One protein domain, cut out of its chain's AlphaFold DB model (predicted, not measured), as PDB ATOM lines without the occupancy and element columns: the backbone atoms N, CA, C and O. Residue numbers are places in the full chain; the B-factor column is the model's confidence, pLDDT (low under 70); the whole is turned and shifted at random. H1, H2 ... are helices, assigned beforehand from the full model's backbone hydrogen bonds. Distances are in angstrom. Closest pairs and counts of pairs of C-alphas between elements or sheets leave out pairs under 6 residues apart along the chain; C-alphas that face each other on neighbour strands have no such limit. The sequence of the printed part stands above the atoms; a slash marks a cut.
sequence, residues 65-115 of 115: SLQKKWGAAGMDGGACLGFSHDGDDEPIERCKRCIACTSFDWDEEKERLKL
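What this domain is: This is residues 65 to 115 of the 115 residues of an uncharacterized protein of Clostridium sp. 7_3_54FAA (UniProt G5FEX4). With little regular structure, the domain is a knot of loops with the short helices H1 and H2, and the longest helix, H3, leads out of one end into an arm, residues 110 to 115, that sticks out. The printed part has 51 residues with three named helices, H1, H2 and H3 in chain order, and no named strand; it is all helix by class, though the helices hold 17 residues. It is only just loose, close to compact, with a radius of gyration of the C-alphas of 12.2 A, and elongated, spanning 38 by 20 by 20 A.

Where its parts are: H3, residues 106 to 112, is 9.8 A long and begins at C-alpha 106 (109.110, 131.104, 136.336). H2 is residues 93 to 96. H1, residues 65 to 70, is 8.7 A long and begins at C-alpha 65 (94.434, 119.547, 124.523).

How they stand to each other: H3, H2 and H1 are apart from one another. Residues 75 to 76 pair with residues 79 to 80, antiparallel. In H1 and H3 every O i to N i+4 pair is within hydrogen-bond range; H2 is too short for one.

The domain as a whole: The C-alphas farthest apart, of Gly 87 and Leu 115, are 39.0 A apart. The link from H1 to H2 is long, 22 residues. The printed part has no cut; residues 87 and 115 are under pLDDT 70.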
ATOM      1  N   SER A  65      95.486 120.549 124.727       90.06
ATOM      2  CA  SER A  65      94.434 119.547 124.523       90.06
ATOM      3  C   SER A  65      93.185 119.831 125.355       90.06
ATOM      4  O   SER A  65      92.090 119.513 124.912       90.06
ATOM      5  N   LEU A  66      93.341 120.438 126.538       89.81
ATOM      6  CA  LEU A  66      92.210 120.819 127.389       89.81
ATOM      7  C   LEU A  66      91.376 121.910 126.721       89.81
ATOM      8  O   LEU A  66      90.163 121.769 126.647       89.81
ATOM      9  N   GLN A  67      92.026 122.912 126.118       89.56
ATOM     10  CA  GLN A  67      91.293 123.948 125.389       89.56
ATOM     11  C   GLN A  67      90.542 123.400 124.172       89.56
ATOM     12  O   GLN A  67      89.435 123.825 123.867       89.56
ATOM     13  N   LYS A  68      91.111 122.392 123.502       89.56
ATOM     14  CA  LYS A  68      90.423 121.692 122.408       89.56
ATOM     15  C   LYS A  68      89.225 120.862 122.875       89.56
ATOM     16  O   LYS A  68      88.327 120.631 122.078       89.56
ATOM     17  N   LYS A  69      89.236 120.373 124.120       90.19
ATOM     18  CA  LYS A  69      88.198 119.483 124.658       90.19
ATOM     19  C   LYS A  69      87.070 120.245 125.355       90.19
ATOM     20  O   LYS A  69      85.923 119.835 125.250       90.19
ATOM     21  N   TRP A  70      87.404 121.309 126.080       86.94
ATOM     22  CA  TRP A  70      86.497 122.004 127.000       86.94
ATOM     23  C   TRP A  70      86.269 123.480 126.643       86.94
ATOM     24  O   TRP A  70      85.564 124.176 127.360       86.94
ATOM     25  N   GLY A  71      86.837 123.962 125.533       87.38
ATOM     26  CA  GLY A  71      86.729 125.361 125.111       87.38
ATOM     27  C   GLY A  71      87.879 126.233 125.617       87.38
ATOM     28  O   GLY A  71      88.843 125.747 126.200       87.38
ATOM     29  N   ALA A  72      87.835 127.537 125.351       87.44
ATOM     30  CA  ALA A  72      88.915 128.435 125.749       87.44
ATOM     31  C   ALA A  72      88.856 128.732 127.256       87.44
ATOM     32  O   ALA A  72      87.847 129.221 127.754       87.44
ATOM     33  N   ALA A  73      89.956 128.470 127.963       87.19
ATOM     34  CA  ALA A  73      90.137 128.956 129.327       87.19
ATOM     35  C   ALA A  73      90.245 130.489 129.333       87.19
ATOM     36  O   ALA A  73      90.699 131.084 128.347       87.19
ATOM     37  N   GLY A  74      89.893 131.111 130.460       87.69
ATOM     38  CA  GLY A  74      90.094 132.542 130.660       87.69
ATOM     39  C   GLY A  74      91.558 132.947 130.456       87.69
ATOM     40  O   GLY A  74      92.481 132.144 130.645       87.69
ATOM     41  N   MET A  75      91.773 134.190 130.035       89.38
ATOM     42  CA  MET A  75      93.105 134.745 129.806       89.38
ATOM     43  C   MET A  75      93.284 136.028 130.600       89.38
ATOM     44  O   MET A  75      92.399 136.877 130.593       89.38
ATOM     45  N   ASP A  76      94.456 136.182 131.206       86.38
ATOM     46  CA  ASP A  76      94.870 137.411 131.876       86.38
ATOM     47  C   ASP A  76      96.313 137.753 131.489       86.38
ATOM     48  O   ASP A  76      97.178 136.877 131.444       86.38
ATOM     49  N   GLY A  77      96.565 139.005 131.100       80.88
ATOM     50  CA  GLY A  77      97.897 139.467 130.681       80.88
ATOM     51  C   GLY A  77      98.567 138.645 129.562       80.88
ATOM     52  O   GLY A  77      99.788 138.676 129.413       80.88
ATOM     53  N   GLY A  78      97.801 137.875 128.776       80.88
ATOM     54  CA  GLY A  78      98.326 136.954 127.757       80.88
ATOM     55  C   GLY A  78      98.766 135.575 128.274       80.88
ATOM     56  O   GLY A  78      99.296 134.778 127.492       80.88
ATOM     57  N   ALA A  79      98.534 135.279 129.552       87.00
ATOM     58  CA  ALA A  79      98.647 133.961 130.161       87.00
ATOM     59  C   ALA A  79      97.262 133.304 130.315       87.00
ATOM     60  O   ALA A  79      96.224 133.959 130.327       87.00
ATOM     61  N   CYS A  80      97.250 131.978 130.376       90.69
ATOM     62  CA  CYS A  80      96.063 131.152 130.563       90.69
ATOM     63  C   CYS A  80      95.749 131.063 132.061       90.69
ATOM     64  O   CYS A  80      96.630 130.702 132.832       90.69
ATOM     65  N   LEU A  81      94.508 131.310 132.474       89.50
ATOM     66  CA  LEU A  81      94.092 131.129 133.874       89.50
ATOM     67  C   LEU A  81      93.984 129.645 134.264       89.50
ATOM     68  O   LEU A  81      94.042 129.292 135.432       89.50
ATOM     69  N   GLY A  82      93.897 128.763 133.266       88.94
ATOM     70  CA  GLY A  82      93.755 127.326 133.474       88.94
ATOM     71  C   GLY A  82      92.291 126.911 133.549       88.94
ATOM     72  O   GLY A  82      91.394 127.699 133.268       88.94
ATOM     73  N   PHE A  83      92.067 125.637 133.843       88.00
ATOM     74  CA  PHE A  83      90.739 125.098 134.125       88.00
ATOM     75  C   PHE A  83      90.697 124.762 135.601       88.00
ATOM     76  O   PHE A  83      91.658 124.162 136.071       88.00
ATOM     77  N   SER A  84      89.624 125.103 136.296       84.88
ATOM     78  CA  SER A  84      89.362 124.669 137.666       84.88
ATOM     79  C   SER A  84      88.193 123.681 137.693       84.88
ATOM     80  O   SER A  84      87.569 123.405 136.662       84.88
ATOM     81  N   HIS A  85      87.956 123.072 138.852       80.69
ATOM     82  CA  HIS A  85      86.722 122.337 139.107       80.69
ATOM     83  C   HIS A  85      85.629 123.304 139.572       80.69
ATOM     84  O   HIS A  85      85.928 124.389 140.064       80.69
ATOM     85  N   ASP A  86      84.363 122.933 139.378       74.50
ATOM     86  CA  ASP A  86      83.240 123.796 139.745       74.50
ATOM     87  C   ASP A  86      83.274 124.113 141.248       74.50
ATOM     88  O   ASP A  86      83.221 123.208 142.083       74.50
ATOM     89  N   GLY A  87      83.360 125.405 141.576       69.88
ATOM     90  CA  GLY A  87      83.458 125.900 142.953       69.88
ATOM     91  C   GLY A  87      84.882 126.007 143.508       69.88
ATOM     92  O   GLY A  87      85.030 126.364 144.673       69.88
ATOM     93  N   ASP A  88      85.901 125.718 142.696       75.50
ATOM     94  CA  ASP A  88      87.311 125.838 143.064       75.50
ATOM     95  C   ASP A  88      87.956 127.030 142.335       75.50
ATOM     96  O   ASP A  88      87.837 127.169 141.111       75.50
ATOM     97  N   ASP A  89      88.654 127.884 143.083       74.75
ATOM     98  CA  ASP A  89      89.348 129.059 142.535       74.75
ATOM     99  C   ASP A  89      90.731 128.696 141.966       74.75
ATOM    100  O   ASP A  89      91.337 129.470 141.218       74.75
ATOM    101  N   GLU A  90      91.245 127.501 142.284       79.94
ATOM    102  CA  GLU A  90      92.548 127.047 141.808       79.94
ATOM    103  C   GLU A  90      92.471 126.260 140.488       79.94
ATOM    104  O   GLU A  90      91.626 125.377 140.305       79.94
ATOM    105  N   PRO A  91      93.409 126.496 139.551       83.62
ATOM    106  CA  PRO A  91      93.503 125.681 138.354       83.62
ATOM    107  C   PRO A  91      93.941 124.254 138.697       83.62
ATOM    108  O   PRO A  91      94.787 124.037 139.559       83.62
ATOM    109  N   ILE A  92      93.458 123.266 137.947       87.88
ATOM    110  CA  ILE A  92      93.849 121.863 138.095       87.88
ATOM    111  C   ILE A  92      95.376 121.699 138.057       87.88
ATOM    112  O   ILE A  92      96.082 122.401 137.325       87.88
ATOM    113  N   GLU A  93      95.890 120.684 138.749       85.19
ATOM    114  CA  GLU A  93      97.330 120.397 138.867       85.19
ATOM    115  C   GLU A  93      98.074 120.367 137.522       85.19
ATOM    116  O   GLU A  93      99.212 120.824 137.380       85.19
ATOM    117  N   ARG A  94      97.406 119.877 136.472       87.62
ATOM    118  CA  ARG A  94      97.963 119.857 135.116       87.62
ATOM    119  C   ARG A  94      98.181 121.262 134.541       87.62
ATOM    120  O   ARG A  94      99.139 121.465 133.794       87.62
ATOM    121  N   CYS A  95      97.285 122.198 134.841       89.44
ATOM    122  CA  CYS A  95      97.396 123.595 134.441       89.44
ATOM    123  C   CYS A  95      98.477 124.309 135.257       89.44
ATOM    124  O   CYS A  95      99.306 124.962 134.633       89.44
ATOM    125  N   LYS A  96      98.569 124.092 136.578       86.38
ATOM    126  CA  LYS A  96      99.627 124.679 137.432       86.38
ATOM    127  C   LYS A  96     101.044 124.422 136.898       86.38
ATOM    128  O   LYS A  96     101.871 125.321 136.845       86.38
ATOM    129  N   ARG A  97     101.302 123.214 136.380       85.38
ATOM    130  CA  ARG A  97     102.605 122.829 135.789       85.38
ATOM    131  C   ARG A  97     102.834 123.322 134.355       85.38
ATOM    132  O   ARG A  97     103.873 123.047 133.754       85.38
ATOM    133  N   CYS A  98     101.857 123.981 133.740       90.69
ATOM    134  CA  CYS A  98     101.954 124.431 132.360       90.69
ATOM    135  C   CYS A  98     102.586 125.820 132.298       90.69
ATOM    136  O   CYS A  98     102.013 126.762 132.818       90.69
ATOM    137  N   ILE A  99     103.661 125.987 131.523       89.56
ATOM    138  CA  ILE A  99     104.337 127.286 131.304       89.56
ATOM    139  C   ILE A  99     103.424 128.432 130.838       89.56
ATOM    140  O   ILE A  99     103.820 129.592 130.866       89.56
ATOM    141  N   ALA A 100     102.252 128.103 130.294       89.31
ATOM    142  CA  ALA A 100     101.283 129.084 129.831       89.31
ATOM    143  C   ALA A 100     100.302 129.517 130.922       89.31
ATOM    144  O   ALA A 100      99.557 130.460 130.681       89.31
ATOM    145  N   CYS A 101     100.266 128.818 132.056       90.81
ATOM    146  CA  CYS A 101      99.395 129.125 133.176       90.81
ATOM    147  C   CYS A 101      99.940 130.315 133.964       90.81
ATOM    148  O   CYS A 101     101.155 130.450 134.106       90.81
ATOM    149  N   THR A 102      99.053 131.152 134.493       87.31
ATOM    150  CA  THR A 102      99.424 132.246 135.405       87.31
ATOM    151  C   THR A 102     100.094 131.726 136.674       87.31
ATOM    152  O   THR A 102     101.047 132.335 137.143       87.31
ATOM    153  N   SER A 103      99.670 130.562 137.167       85.69
ATOM    154  CA  SER A 103     100.242 129.908 138.354       85.69
ATOM    155  C   SER A 103     101.610 129.253 138.129       85.69
ATOM    156  O   SER A 103     102.123 128.618 139.043       85.69
ATOM    157  N   PHE A 104     102.185 129.321 136.922       86.94
ATOM    158  CA  PHE A 104     103.484 128.704 136.660       86.94
ATOM    159  C   PHE A 104     104.622 129.550 137.231       86.94
ATOM    160  O   PHE A 104     104.828 130.690 136.799       86.94
ATOM    161  N   ASP A 105     105.401 128.955 138.130       87.19
ATOM    162  CA  ASP A 105     106.549 129.606 138.745       87.19
ATOM    163  C   ASP A 105     107.743 129.662 137.773       87.19
ATOM    164  O   ASP A 105     108.428 128.678 137.478       87.19
ATOM    165  N   TRP A 106     107.974 130.852 137.221       84.94
ATOM    166  CA  TRP A 106     109.110 131.104 136.336       84.94
ATOM    167  C   TRP A 106     110.426 131.298 137.088       84.94
ATOM    168  O   TRP A 106     111.481 131.156 136.462       84.94
ATOM    169  N   ASP A 107     110.377 131.640 138.371       85.69
ATOM    170  CA  ASP A 107     111.563 131.817 139.195       85.69
ATOM    171  C   ASP A 107     112.108 130.453 139.621       85.69
ATOM    172  O   ASP A 107     113.292 130.200 139.398       85.69
ATOM    173  N   GLU A 108     111.252 129.523 140.053       85.88
ATOM    174  CA  GLU A 108     111.635 128.125 140.308       85.88
ATOM    175  C   GLU A 108     112.246 127.477 139.049       85.88
ATOM    176  O   GLU A 108     113.326 126.878 139.084       85.88
ATOM    177  N   GLU A 109     111.618 127.671 137.882       82.06
ATOM    178  CA  GLU A 109     112.144 127.178 136.602       82.06
ATOM    179  C   GLU A 109     113.514 127.789 136.265       82.06
ATOM    180  O   GLU A 109     114.388 127.119 135.705       82.06
ATOM    181  N   LYS A 110     113.724 129.066 136.599       83.56
ATOM    182  CA  LYS A 110     115.006 129.745 136.410       83.56
ATOM    183  C   LYS A 110     116.065 129.195 137.358       83.56
ATOM    184  O   LYS A 110     117.211 129.087 136.937       83.56
ATOM    185  N   GLU A 111     115.720 128.852 138.594       83.06
ATOM    186  CA  GLU A 111     116.640 128.222 139.547       83.06
ATOM    187  C   GLU A 111     117.050 126.821 139.117       83.06
ATOM    188  O   GLU A 111     118.239 126.511 139.130       83.06
ATOM    189  N   ARG A 112     116.109 126.026 138.601       80.12
ATOM    190  CA  ARG A 112     116.413 124.716 138.015       80.12
ATOM    191  C   ARG A 112     117.422 124.796 136.868       80.12
ATOM    192  O   ARG A 112     118.181 123.860 136.654       80.12
ATOM    193  N   LEU A 113     117.424 125.898 136.118       75.06
ATOM    194  CA  LEU A 113     118.366 126.135 135.021       75.06
ATOM    195  C   LEU A 113     119.758 126.595 135.483       75.06
ATOM    196  O   LEU A 113     120.658 126.628 134.645       75.06
ATOM    197  N   LYS A 114     119.929 127.002 136.751       71.00
ATOM    198  CA  LYS A 114     121.229 127.402 137.328       71.00
ATOM    199  C   LYS A 114     122.081 126.199 137.766       71.00
ATOM    200  O   LYS A 114     123.273 126.393 138.000       71.00
ATOM    201  N   LEU A 115     121.464 125.024 137.924       53.31
ATOM    202  CA  LEU A 115     122.100 123.734 138.227       53.31
ATOM    203  C   LEU A 115     122.656 123.085 136.953       53.31
ATOM    204  O   LEU A 115     123.730 122.458 137.058       53.31
TER     205      LEU A 115